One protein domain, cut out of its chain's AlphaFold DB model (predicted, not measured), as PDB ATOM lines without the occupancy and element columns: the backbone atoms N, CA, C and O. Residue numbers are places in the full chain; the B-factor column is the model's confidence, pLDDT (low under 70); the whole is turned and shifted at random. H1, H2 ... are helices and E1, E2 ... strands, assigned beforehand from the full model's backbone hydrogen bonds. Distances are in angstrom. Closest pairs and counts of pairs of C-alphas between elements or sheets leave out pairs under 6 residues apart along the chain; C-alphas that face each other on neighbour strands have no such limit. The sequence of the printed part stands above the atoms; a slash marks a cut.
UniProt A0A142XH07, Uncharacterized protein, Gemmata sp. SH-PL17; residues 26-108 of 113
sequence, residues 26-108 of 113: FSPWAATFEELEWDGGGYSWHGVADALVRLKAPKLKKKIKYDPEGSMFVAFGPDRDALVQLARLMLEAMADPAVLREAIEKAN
ATOM      1  N   PHE A  26     359.757-187.456 138.822       94.81
ATOM      2  CA  PHE A  26     359.828-188.183 140.096       94.81
ATOM      3  C   PHE A  26     358.751-187.756 141.094       94.81
ATOM      4  O   PHE A  26     358.472-188.477 142.051       94.81
ATOM      5  N   SER A  27     358.117-186.604 140.848       94.06
ATOM      6  CA  SER A  27     357.137-185.970 141.732       94.06
ATOM      7  C   SER A  27     356.049-186.911 142.265       94.06
ATOM      8  O   SER A  27     355.710-186.773 143.439       94.06
ATOM      9  N   PRO A  28     355.519-187.887 141.493       95.38
ATOM     10  CA  PRO A  28     354.503-188.804 142.012       95.38
ATOM     11  C   PRO A  28     354.954-189.669 143.200       95.38
ATOM     12  O   PRO A  28     354.108-190.090 143.985       95.38
ATOM     13  N   TRP A  29     356.258-189.928 143.354       96.38
ATOM     14  CA  TRP A  29     356.792-190.797 144.414       96.38
ATOM     15  C   TRP A  29     357.675-190.074 145.427       96.38
ATOM     16  O   TRP A  29     358.071-190.705 146.405       96.38
ATOM     17  N   ALA A  30     357.948-188.780 145.227       93.94
ATOM     18  CA  ALA A  30     358.821-187.973 146.085       93.94
ATOM     19  C   ALA A  30     358.491-188.151 147.576       93.94
ATOM     20  O   ALA A  30     359.361-188.538 148.347       93.94
ATOM     21  N   ALA A  31     357.207-188.068 147.944       95.25
ATOM     22  CA  ALA A  31     356.767-188.240 149.330       95.25
ATOM     23  C   ALA A  31     357.194-189.584 149.958       95.25
ATOM     24  O   ALA A  31     357.528-189.628 151.134       95.25
ATOM     25  N   THR A  32     357.218-190.683 149.190       96.19
ATOM     26  CA  THR A  32     357.641-191.997 149.718       96.19
ATOM     27  C   THR A  32     359.149-192.049 149.972       96.19
ATOM     28  O   THR A  32     359.586-192.712 150.908       96.19
ATOM     29  N   PHE A  33     359.943-191.359 149.148       95.88
ATOM     30  CA  PHE A  33     361.385-191.232 149.365       95.88
ATOM     31  C   PHE A  33     361.687-190.288 150.533       95.88
ATOM     32  O   PHE A  33     362.490-190.644 151.390       95.88
ATOM     33  N   GLU A  34     360.989-189.153 150.625       95.12
ATOM     34  CA  GLU A  34     361.139-188.181 151.714       95.12
ATOM     35  C   GLU A  34     360.818-188.797 153.085       95.12
ATOM     36  O   GLU A  34     361.555-188.576 154.044       95.12
ATOM     37  N   GLU A  35     359.772-189.631 153.182       95.75
ATOM     38  CA  GLU A  35     359.448-190.394 154.401       95.75
ATOM     39  C   GLU A  35     360.585-191.325 154.860       95.75
ATOM     40  O   GLU A  35     360.651-191.679 156.037       95.75
ATOM     41  N   LEU A  36     361.465-191.726 153.939       94.62
ATOM     42  CA  LEU A  36     362.613-192.602 154.176       94.62
ATOM     43  C   LEU A  36     363.954-191.850 154.104       94.62
ATOM     44  O   LEU A  36     364.996-192.490 153.988       94.62
ATOM     45  N   GLU A  37     363.923-190.515 154.187       94.88
ATOM     46  CA  GLU A  37     365.098-189.630 154.200       94.88
ATOM     47  C   GLU A  37     365.940-189.671 152.904       94.88
ATOM     48  O   GLU A  37     367.148-189.435 152.930       94.88
ATOM     49  N   TRP A  38     365.301-189.931 151.757       95.25
ATOM     50  CA  TRP A  38     365.917-189.923 150.422       95.25
ATOM     51  C   TRP A  38     365.343-188.819 149.521       95.25
ATOM     52  O   TRP A  38     364.170-188.477 149.619       95.25
ATOM     53  N   ASP A  39     366.159-188.302 148.594       91.19
ATOM     54  CA  ASP A  39     365.775-187.230 147.654       91.19
ATOM     55  C   ASP A  39     364.703-187.670 146.637       91.19
ATOM     56  O   ASP A  39     363.812-186.903 146.278       91.19
ATOM     57  N   GLY A  40     364.755-188.924 146.177       92.38
ATOM     58  CA  GLY A  40     363.808-189.450 145.189       92.38
ATOM     59  C   GLY A  40     364.144-189.120 143.729       92.38
ATOM     60  O   GLY A  40     363.375-189.495 142.842       92.38
ATOM     61  N   GLY A  41     365.291-188.485 143.461       94.62
ATOM     62  CA  GLY A  41     365.850-188.277 142.124       94.62
ATOM     63  C   GLY A  41     366.459-189.529 141.476       94.62
ATOM     64  O   GLY A  41     366.269-190.668 141.918       94.62
ATOM     65  N   GLY A  42     367.221-189.344 140.395       95.75
ATOM     66  CA  GLY A  42     367.694-190.465 139.573       95.75
ATOM     67  C   GLY A  42     368.638-191.442 140.287       95.75
ATOM     68  O   GLY A  42     368.547-192.648 140.043       95.75
ATOM     69  N   TYR A  43     369.476-190.974 141.221       95.75
ATOM     70  CA  TYR A  43     370.297-191.850 142.074       95.75
ATOM     71  C   TYR A  43     369.426-192.717 142.992       95.75
ATOM     72  O   TYR A  43     369.578-193.939 143.043       95.75
ATOM     73  N   SER A  44     368.419-192.128 143.640       96.38
ATOM     74  CA  SER A  44     367.467-192.881 144.465       96.38
ATOM     75  C   SER A  44     366.764-193.984 143.656       96.38
ATOM     76  O   SER A  44     366.673-195.132 144.101       96.38
ATOM     77  N   TRP A  45     366.364-193.686 142.415       97.38
ATOM     78  CA  TRP A  45     365.778-194.673 141.502       97.38
ATOM     79  C   TRP A  45     366.764-195.735 141.001       97.38
ATOM     80  O   TRP A  45     366.349-196.869 140.746       97.38
ATOM     81  N   HIS A  46     368.064-195.437 140.922       97.06
ATOM     82  CA  HIS A  46     369.091-196.458 140.697       97.06
ATOM     83  C   HIS A  46     369.168-197.438 141.869       97.06
ATOM     84  O   HIS A  46     369.162-198.651 141.641       97.06
ATOM     85  N   GLY A  47     369.147-196.945 143.108       96.75
ATOM     86  CA  GLY A  47     369.063-197.799 144.294       96.75
ATOM     87  C   GLY A  47     367.857-198.743 144.255       96.75
ATOM     88  O   GLY A  47     368.012-199.951 144.459       96.75
ATOM     89  N   VAL A  48     366.679-198.213 143.908       97.44
ATOM     90  CA  VAL A  48     365.443-198.996 143.734       97.44
ATOM     91  C   VAL A  48     365.590-200.041 142.624       97.44
ATOM     92  O   VAL A  48     365.257-201.209 142.829       97.44
ATOM     93  N   ALA A  49     366.134-199.667 141.464       97.38
ATOM     94  CA  ALA A  49     366.327-200.585 140.346       97.38
ATOM     95  C   ALA A  49     367.295-201.739 140.680       97.38
ATOM     96  O   ALA A  49     366.978-202.896 140.382       97.38
ATOM     97  N   ASP A  50     368.440-201.468 141.328       97.06
ATOM     98  CA  ASP A  50     369.360-202.526 141.791       97.06
ATOM     99  C   ASP A  50     368.682-203.434 142.821       97.06
ATOM    100  O   ASP A  50     368.798-204.661 142.728       97.06
ATOM    101  N   ALA A  51     367.942-202.859 143.776       97.25
ATOM    102  CA  ALA A  51     367.228-203.620 144.795       97.25
ATOM    103  C   ALA A  51     366.206-204.577 144.168       97.25
ATOM    104  O   ALA A  51     366.239-205.778 144.445       97.25
ATOM    105  N   LEU A  52     365.357-204.079 143.265       97.12
ATOM    106  CA  LEU A  52     364.352-204.877 142.563       97.12
ATOM    107  C   LEU A  52     364.991-205.998 141.738       97.12
ATOM    108  O   LEU A  52     364.548-207.147 141.806       97.12
ATOM    109  N   VAL A  53     366.070-205.705 141.007       96.50
ATOM    110  CA  VAL A  53     366.819-206.724 140.259       96.50
ATOM    111  C   VAL A  53     367.403-207.768 141.206       96.50
ATOM    112  O   VAL A  53     367.278-208.963 140.954       96.50
ATOM    113  N   ARG A  54     368.008-207.359 142.322       95.38
ATOM    114  CA  ARG A  54     368.602-208.285 143.293       95.38
ATOM    115  C   ARG A  54     367.563-209.184 143.961       95.38
ATOM    116  O   ARG A  54     367.849-210.362 144.165       95.38
ATOM    117  N   LEU A  55     366.393-208.641 144.293       93.94
ATOM    118  CA  LEU A  55     365.328-209.349 145.002       93.94
ATOM    119  C   LEU A  55     364.510-210.256 144.074       93.94
ATOM    120  O   LEU A  55     364.252-211.407 144.416       93.94
ATOM    121  N   LYS A  56     364.115-209.753 142.899       94.19
ATOM    122  CA  LYS A  56     363.108-210.401 142.041       94.19
ATOM    123  C   LYS A  56     363.686-210.998 140.758       94.19
ATOM    124  O   LYS A  56     363.127-211.954 140.227       94.19
ATOM    125  N   ALA A  57     364.816-210.490 140.259       94.00
ATOM    126  CA  ALA A  57     365.371-210.914 138.972       94.00
ATOM    127  C   ALA A  57     366.917-210.915 138.928       94.00
ATOM    128  O   ALA A  57     367.518-210.272 138.063       94.00
ATOM    129  N   PRO A  58     367.613-211.686 139.792       93.50
ATOM    130  CA  PRO A  58     369.072-211.595 139.953       93.50
ATOM    131  C   PRO A  58     369.862-211.914 138.673       93.50
ATOM    132  O   PRO A  58     371.011-211.498 138.517       93.50
ATOM    133  N   LYS A  59     369.240-212.621 137.721       92.94
ATOM    134  CA  LYS A  59     369.807-212.926 136.399       92.94
ATOM    135  C   LYS A  59     370.032-211.673 135.535       92.94
ATOM    136  O   LYS A  59     370.848-211.729 134.617       92.94
ATOM    137  N   LEU A  60     369.345-210.562 135.816       92.38
ATOM    138  CA  LEU A  60     369.456-209.315 135.049       92.38
ATOM    139  C   LEU A  60     370.669-208.468 135.447       92.38
ATOM    140  O   LEU A  60     371.131-207.660 134.647       92.38
ATOM    141  N   LYS A  61     371.251-208.695 136.632       88.69
ATOM    142  CA  LYS A  61     372.315-207.853 137.205       88.69
ATOM    143  C   LYS A  61     373.542-207.667 136.303       88.69
ATOM    144  O   LYS A  61     374.220-206.654 136.383       88.69
ATOM    145  N   LYS A  62     373.857-208.651 135.454       90.88
ATOM    146  CA  LYS A  62     375.003-208.590 134.522       90.88
ATOM    147  C   LYS A  62     374.636-208.093 133.120       90.88
ATOM    148  O   LYS A  62     375.519-207.970 132.278       90.88
ATOM    149  N   LYS A  63     373.348-207.872 132.859       92.44
ATOM    150  CA  LYS A  63     372.797-207.509 131.546       92.44
ATOM    151  C   LYS A  63     372.455-206.024 131.438       92.44
ATOM    152  O   LYS A  63     372.317-205.523 130.328       92.44
ATOM    153  N   ILE A  64     372.326-205.352 132.580       95.12
ATOM    154  CA  ILE A  64     371.894-203.962 132.696       95.12
ATOM    155  C   ILE A  64     373.025-203.154 133.323       95.12
ATOM    156  O   ILE A  64     373.659-203.593 134.284       95.12
ATOM    157  N   LYS A  65     373.276-201.980 132.758       95.75
ATOM    158  CA  LYS A  65     374.134-200.941 133.323       95.75
ATOM    159  C   LYS A  65     373.270-199.750 133.712       95.75
ATOM    160  O   LYS A  65     372.198-199.563 133.143       95.75
ATOM    161  N   TYR A  66     373.756-198.958 134.656       95.62
ATOM    162  CA  TYR A  66     373.077-197.772 135.158       95.62
ATOM    163  C   TYR A  66     373.991-196.565 134.994       95.62
ATOM    164  O   TYR A  66     375.197-196.686 135.209       95.62
ATOM    165  N   ASP A  67     373.404-195.440 134.609       94.25
ATOM    166  CA  ASP A  67     374.076-194.142 134.504       94.25
ATOM    167  C   ASP A  67     373.107-193.044 134.966       94.25
ATOM    168  O   ASP A  67     372.561-192.300 134.152       94.25
ATOM    169  N   PRO A  68     372.734-193.043 136.259       91.88
ATOM    170  CA  PRO A  68     371.817-192.050 136.793       91.88
ATOM    171  C   PRO A  68     372.501-190.692 136.972       91.88
ATOM    172  O   PRO A  68     373.691-190.601 137.262       91.88
ATOM    173  N   GLU A  69     371.687-189.650 136.926       91.69
ATOM    174  CA  GLU A  69     371.990-188.307 137.397       91.69
ATOM    175  C   GLU A  69     370.886-187.880 138.375       91.69
ATOM    176  O   GLU A  69     369.792-188.445 138.370       91.69
ATOM    177  N   GLY A  70     371.104-186.842 139.186       87.56
ATOM    178  CA  GLY A  70     370.077-186.370 140.130       87.56
ATOM    179  C   GLY A  70     368.721-186.080 139.461       87.56
ATOM    180  O   GLY A  70     367.670-186.407 140.006       87.56
ATOM    181  N   SER A  71     368.737-185.567 138.228       91.69
ATOM    182  CA  SER A  71     367.544-185.220 137.444       91.69
ATOM    183  C   SER A  71     367.009-186.342 136.548       91.69
ATOM    184  O   SER A  71     365.924-186.192 135.981       91.69
ATOM    185  N   MET A  72     367.733-187.453 136.382       93.56
ATOM    186  CA  MET A  72     367.303-188.536 135.499       93.56
ATOM    187  C   MET A  72     367.860-189.891 135.906       93.56
ATOM    188  O   MET A  72     369.052-190.074 136.111       93.56
ATOM    189  N   PHE A  73     366.993-190.888 135.949       96.69
ATOM    190  CA  PHE A  73     367.430-192.272 136.023       96.69
ATOM    191  C   PHE A  73     367.628-192.819 134.610       96.69
ATOM    192  O   PHE A  73     366.758-192.635 133.753       96.69
ATOM    193  N   VAL A  74     368.732-193.541 134.391       96.25
ATOM    194  CA  VAL A  74     369.003-194.271 133.148       96.25
ATOM    195  C   VAL A  74     369.496-195.677 133.462       96.25
ATOM    196  O   VAL A  74     370.453-195.870 134.214       96.25
ATOM    197  N   ALA A  75     368.874-196.658 132.818       96.81
ATOM    198  CA  ALA A  75     369.375-198.018 132.701       96.81
ATOM    199  C   ALA A  75     369.511-198.389 131.225       96.81
ATOM    200  O   ALA A  75     368.648-198.042 130.425       96.81
ATOM    201  N   PHE A  76     370.562-199.109 130.846       95.88
ATOM    202  CA  PHE A  76     370.784-199.486 129.450       95.88
ATOM    203  C   PHE A  76     371.506-200.824 129.300       95.88
ATOM    204  O   PHE A  76     372.181-201.306 130.214       95.88
ATOM    205  N   GLY A  77     371.371-201.441 128.129       95.00
ATOM    206  CA  GLY A  77     372.025-202.707 127.814       95.00
ATOM    207  C   GLY A  77     371.632-203.274 126.448       95.00
ATOM    208  O   GLY A  77     370.673-202.813 125.836       95.00
ATOM    209  N   PRO A  78     372.361-204.285 125.946       94.12
ATOM    210  CA  PRO A  78     372.094-204.889 124.636       94.12
ATOM    211  C   PRO A  78     370.908-205.872 124.639       94.12
ATOM    212  O   PRO A  78     370.469-206.310 123.582       94.12
ATOM    213  N   ASP A  79     370.405-206.260 125.814       94.38
ATOM    214  CA  ASP A  79     369.349-207.264 125.972       94.38
ATOM    215  C   ASP A  79     367.989-206.580 126.192       94.38
ATOM    216  O   ASP A  79     367.692-206.115 127.295       94.38
ATOM    217  N   ARG A  80     367.160-206.524 125.138       93.50
ATOM    218  CA  ARG A  80     365.818-205.911 125.176       93.50
ATOM    219  C   ARG A  80     364.964-206.490 126.299       93.50
ATOM    220  O   ARG A  80     364.355-205.740 127.058       93.50
ATOM    221  N   ASP A  81     364.925-207.816 126.413       94.25
ATOM    222  CA  ASP A  81     364.116-208.524 127.403       94.25
ATOM    223  C   ASP A  81     364.552-208.202 128.832       94.25
ATOM    224  O   ASP A  81     363.710-208.110 129.726       94.25
ATOM    225  N   ALA A  82     365.850-207.982 129.060       95.44
ATOM    226  CA  ALA A  82     366.338-207.544 130.362       95.44
ATOM    227  C   ALA A  82     365.803-206.156 130.742       95.44
ATOM    228  O   ALA A  82     365.353-205.970 131.874       95.44
ATOM    229  N   LEU A  83     365.806-205.201 129.806       95.44
ATOM    230  CA  LEU A  83     365.298-203.849 130.058       95.44
ATOM    231  C   LEU A  83     363.769-203.835 130.193       95.44
ATOM    232  O   LEU A  83     363.247-203.128 131.050       95.44
ATOM    233  N   VAL A  84     363.051-204.659 129.426       95.25
ATOM    234  CA  VAL A  84     361.594-204.836 129.571       95.25
ATOM    235  C   VAL A  84     361.240-205.430 130.936       95.25
ATOM    236  O   VAL A  84     360.307-204.969 131.592       95.25
ATOM    237  N   GLN A  85     361.987-206.433 131.404       96.31
ATOM    238  CA  GLN A  85     361.771-206.999 132.738       96.31
ATOM    239  C   GLN A  85     362.067-205.981 133.841       96.31
ATOM    240  O   GLN A  85     361.292-205.888 134.790       96.31
ATOM    241  N   LEU A  86     363.135-205.185 133.707       96.88
ATOM    242  CA  LEU A  86     363.398-204.086 134.634       96.88
ATOM    243  C   LEU A  86     362.250-203.071 134.635       96.88
ATOM    244  O   LEU A  86     361.782-202.701 135.708       96.88
ATOM    245  N   ALA A  87     361.757-202.672 133.460       96.56
ATOM    246  CA  ALA A  87     360.648-201.733 133.348       96.56
ATOM    247  C   ALA A  87     359.404-202.240 134.090       96.56
ATOM    248  O   ALA A  87     358.816-201.503 134.871       96.56
ATOM    249  N   ARG A  88     359.053-203.522 133.936       96.38
ATOM    250  CA  ARG A  88     357.919-204.135 134.652       96.38
ATOM    251  C   ARG A  88     358.097-204.131 136.170       96.38
ATOM    252  O   ARG A  88     357.150-203.820 136.882       96.38
ATOM    253  N   LEU A  89     359.298-204.441 136.662       97.06
ATOM    254  CA  LEU A  89     359.596-204.388 138.097       97.06
ATOM    255  C   LEU A  89     359.476-202.960 138.644       97.06
ATOM    256  O   LEU A  89     358.928-202.761 139.724       97.06
ATOM    257  N   MET A  90     359.979-201.976 137.897       97.12
ATOM    258  CA  MET A  90     359.877-200.569 138.277       97.12
ATOM    259  C   MET A  90     358.426-200.088 138.265       97.12
ATOM    260  O   MET A  90     358.018-199.428 139.211       97.12
ATOM    261  N   LEU A  91     357.630-200.459 137.259       96.62
ATOM    262  CA  LEU A  91     356.205-200.122 137.200       96.62
ATOM    263  C   LEU A  91     355.409-200.712 138.364       96.62
ATOM    264  O   LEU A  91     354.538-200.043 138.905       96.62
ATOM    265  N   GLU A  92     355.714-201.945 138.769       96.44
ATOM    266  CA  GLU A  92     355.092-202.554 139.947       96.44
ATOM    267  C   GLU A  92     355.400-201.745 141.213       96.44
ATOM    268  O   GLU A  92     354.486-201.419 141.966       96.44
ATOM    269  N   ALA A  93     356.661-201.346 141.412       96.81
ATOM    270  CA  ALA A  93     357.034-200.468 142.519       96.81
ATOM    271  C   ALA A  93     356.349-199.095 142.421       96.81
ATOM    272  O   ALA A  93     355.877-198.564 143.416       96.81
ATOM    273  N   MET A  94     356.236-198.526 141.221       95.81
ATOM    274  CA  MET A  94     355.552-197.250 141.005       95.81
ATOM    275  C   MET A  94     354.049-197.312 141.305       95.81
ATOM    276  O   MET A  94     353.474-196.299 141.705       95.81
ATOM    277  N   ALA A  95     353.415-198.464 141.082       95.50
ATOM    278  CA  ALA A  95     351.985-198.674 141.284       95.50
ATOM    279  C   ALA A  95     351.630-199.080 142.724       95.50
ATOM    280  O   ALA A  95     350.516-198.806 143.170       95.50
ATOM    281  N   ASP A  96     352.555-199.720 143.444       95.88
ATOM    282  CA  ASP A  96     352.349-200.198 144.811       95.88
ATOM    283  C   ASP A  96     353.337-199.536 145.797       95.88
ATOM    284  O   ASP A  96     354.521-199.896 145.852       95.88
ATOM    285  N   PRO A  97     352.859-198.600 146.642       93.25
ATOM    286  CA  PRO A  97     353.691-197.925 147.631       93.25
ATOM    287  C   PRO A  97     354.354-198.859 148.653       93.25
ATOM    288  O   PRO A  97     355.356-198.467 149.252       93.25
ATOM    289  N   ALA A  98     353.816-200.056 148.908       95.62
ATOM    290  CA  ALA A  98     354.465-201.029 149.785       95.62
ATOM    291  C   ALA A  98     355.677-201.664 149.091       95.62
ATOM    292  O   ALA A  98     356.734-201.801 149.704       95.62
ATOM    293  N   VAL A  99     355.551-201.976 147.797       96.44
ATOM    294  CA  VAL A  99     356.666-202.491 146.986       96.44
ATOM    295  C   VAL A  99     357.761-201.437 146.843       96.44
ATOM    296  O   VAL A  99     358.941-201.771 146.962       96.44
ATOM    297  N   LEU A 100     357.396-200.167 146.630       97.31
ATOM    298  CA  LEU A 100     358.373-199.079 146.568       97.31
ATOM    299  C   LEU A 100     359.142-198.926 147.882       97.31
ATOM    300  O   LEU A 100     360.370-198.878 147.858       97.31
ATOM    301  N   ARG A 101     358.441-198.891 149.022       96.88
ATOM    302  CA  ARG A 101     359.084-198.781 150.341       96.88
ATOM    303  C   ARG A 101     360.034-199.942 150.600       96.88
ATOM    304  O   ARG A 101     361.190-199.698 150.930       96.88
ATOM    305  N   GLU A 102     359.602-201.177 150.343       97.00
ATOM    306  CA  GLU A 102     360.474-202.347 150.490       97.00
ATOM    307  C   GLU A 102     361.729-202.217 149.611       97.00
ATOM    308  O   GLU A 102     362.843-202.494 150.061       97.00
ATOM    309  N   ALA A 103     361.578-201.768 148.362       97.44
ATOM    310  CA  ALA A 103     362.710-201.583 147.462       97.44
ATOM    311  C   ALA A 103     363.686-200.505 147.962       97.44
ATOM    312  O   ALA A 103     364.895-200.726 147.888       97.44
ATOM    313  N   ILE A 104     363.185-199.390 148.502       96.94
ATOM    314  CA  ILE A 104     364.004-198.320 149.093       96.94
ATOM    315  C   ILE A 104     364.740-198.829 150.338       96.94
ATOM    316  O   ILE A 104     365.955-198.693 150.434       96.94
ATOM    317  N   GLU A 105     364.049-199.495 151.264       96.38
ATOM    318  CA  GLU A 105     364.656-200.032 152.491       96.38
ATOM    319  C   GLU A 105     365.730-201.095 152.210       96.38
ATOM    320  O   GLU A 105     366.667-201.287 152.990       96.38
ATOM    321  N   LYS A 106     365.593-201.830 151.101       96.44
ATOM    322  CA  LYS A 106     366.582-202.818 150.652       96.44
ATOM    323  C   LYS A 106     367.609-202.235 149.687       96.44
ATOM    324  O   LYS A 106     368.536-202.963 149.317       96.44
ATOM    325  N   ALA A 107     367.487-200.983 149.265       96.12
ATOM    326  CA  ALA A 107     368.446-200.362 148.368       96.12
ATOM    327  C   ALA A 107     369.822-200.245 149.029       96.12
ATOM    328  O   ALA A 107     369.973-200.270 150.248       96.12
ATOM    329  N   ASN A 108     370.866-200.195 148.202       93.38
ATOM    330  CA  ASN A 108     372.203-199.903 148.698       93.38
ATOM    331  C   ASN A 108     372.338-198.377 148.832       93.38
ATOM    332  O   ASN A 108     372.326-197.716 147.793       93.38
TER     333      ASN A 108
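Overview. This is residues 26 to 108 of the 113 residues of an uncharacterized protein of Gemmata sp. SH-PL17 (UniProt A0A142XH07). What does one see first? A helix in the middle, H2, has two others, H3 and H4, packed across it; H3 and H4 meet near their ends in a corner, and a small helix, H1, packs on H4 at one end. A long loop, residues 57 to 72, runs from the end of H2 back toward its beginning, and the strand E1 then returns beside residues 65 to 66. What are the parts and the size? The printed part has 83 residues, with four named helices and one named strand in the order H1, H2, E1, H3, H4, and its class is mostly helix. It is compact, with a radius of gyration of the C-alphas of 11.8 A and spans of 34 by 24 by 20 A.

Along the chain. Which elements come first? H1 is residues 30 to 34, 6.1 A long from first to last C-alpha, and begins at C-alpha 30 (358.821, -187.973, 146.085). H2 is residues 42 to 56, 20.6 A long. What follows? The strand E1 is residues 73 to 77, 14.0 A long. H3 is residues 80 to 95, 22.4 A long, and H4 is residues 97 to 105, 12.2 A long, ending at C-alpha 105 (364.656, -200.032, 152.491).

Arrangement. Where is H1? It touches H4, the closest C-alphas being those of Thr 32 and Arg 101, 7.0 A apart. H1 and H2 are close but not clearly touching, with the C-alphas of Phe 33 and Ser 44 8.0 A apart, while H1 and H3 are apart. What does H2 touch? With residues 48 to 53 alone it touches H3, about perpendicular at 75 degrees, the closest C-alphas being those of Leu 52 and Leu 89, 6.5 A apart. It touches H4, about perpendicular at 83 degrees, closest at the C-alphas of Val 48 and Ala 103, 5.3 A apart. How do the remaining parts stand? E1 pairs with no named strand, but its residues 75 to 76 pair antiparallel with residues 65 to 66; its closest C-alpha to H2 is that of Phe 73, 4.0 A from that of Gly 42. H3 and H4 touch only at the corner by their link, closest at the C-alphas of Ala 93 and Leu 100, 4.5 A apart, and run opposite ways at a steep tilt of 68 degrees, only just short of about perpendicular. Are the helix backbones well formed? In H1, H2, H3 and H4 every O i to N i+4 pair is within hydrogen-bond range.

Size, cuts and confidence. How far does it reach? The two C-alphas farthest apart are those of Glu 35 and Pro 78, at 35.4 A. How is it joined? The printed part has no cut; the link from H2 to E1 is long, and those from E1 to H3 and from H3 to H4 are tight. Is confidence low anywhere? The mean pLDDT of the printed part is 95.1, and no printed residue is under 70.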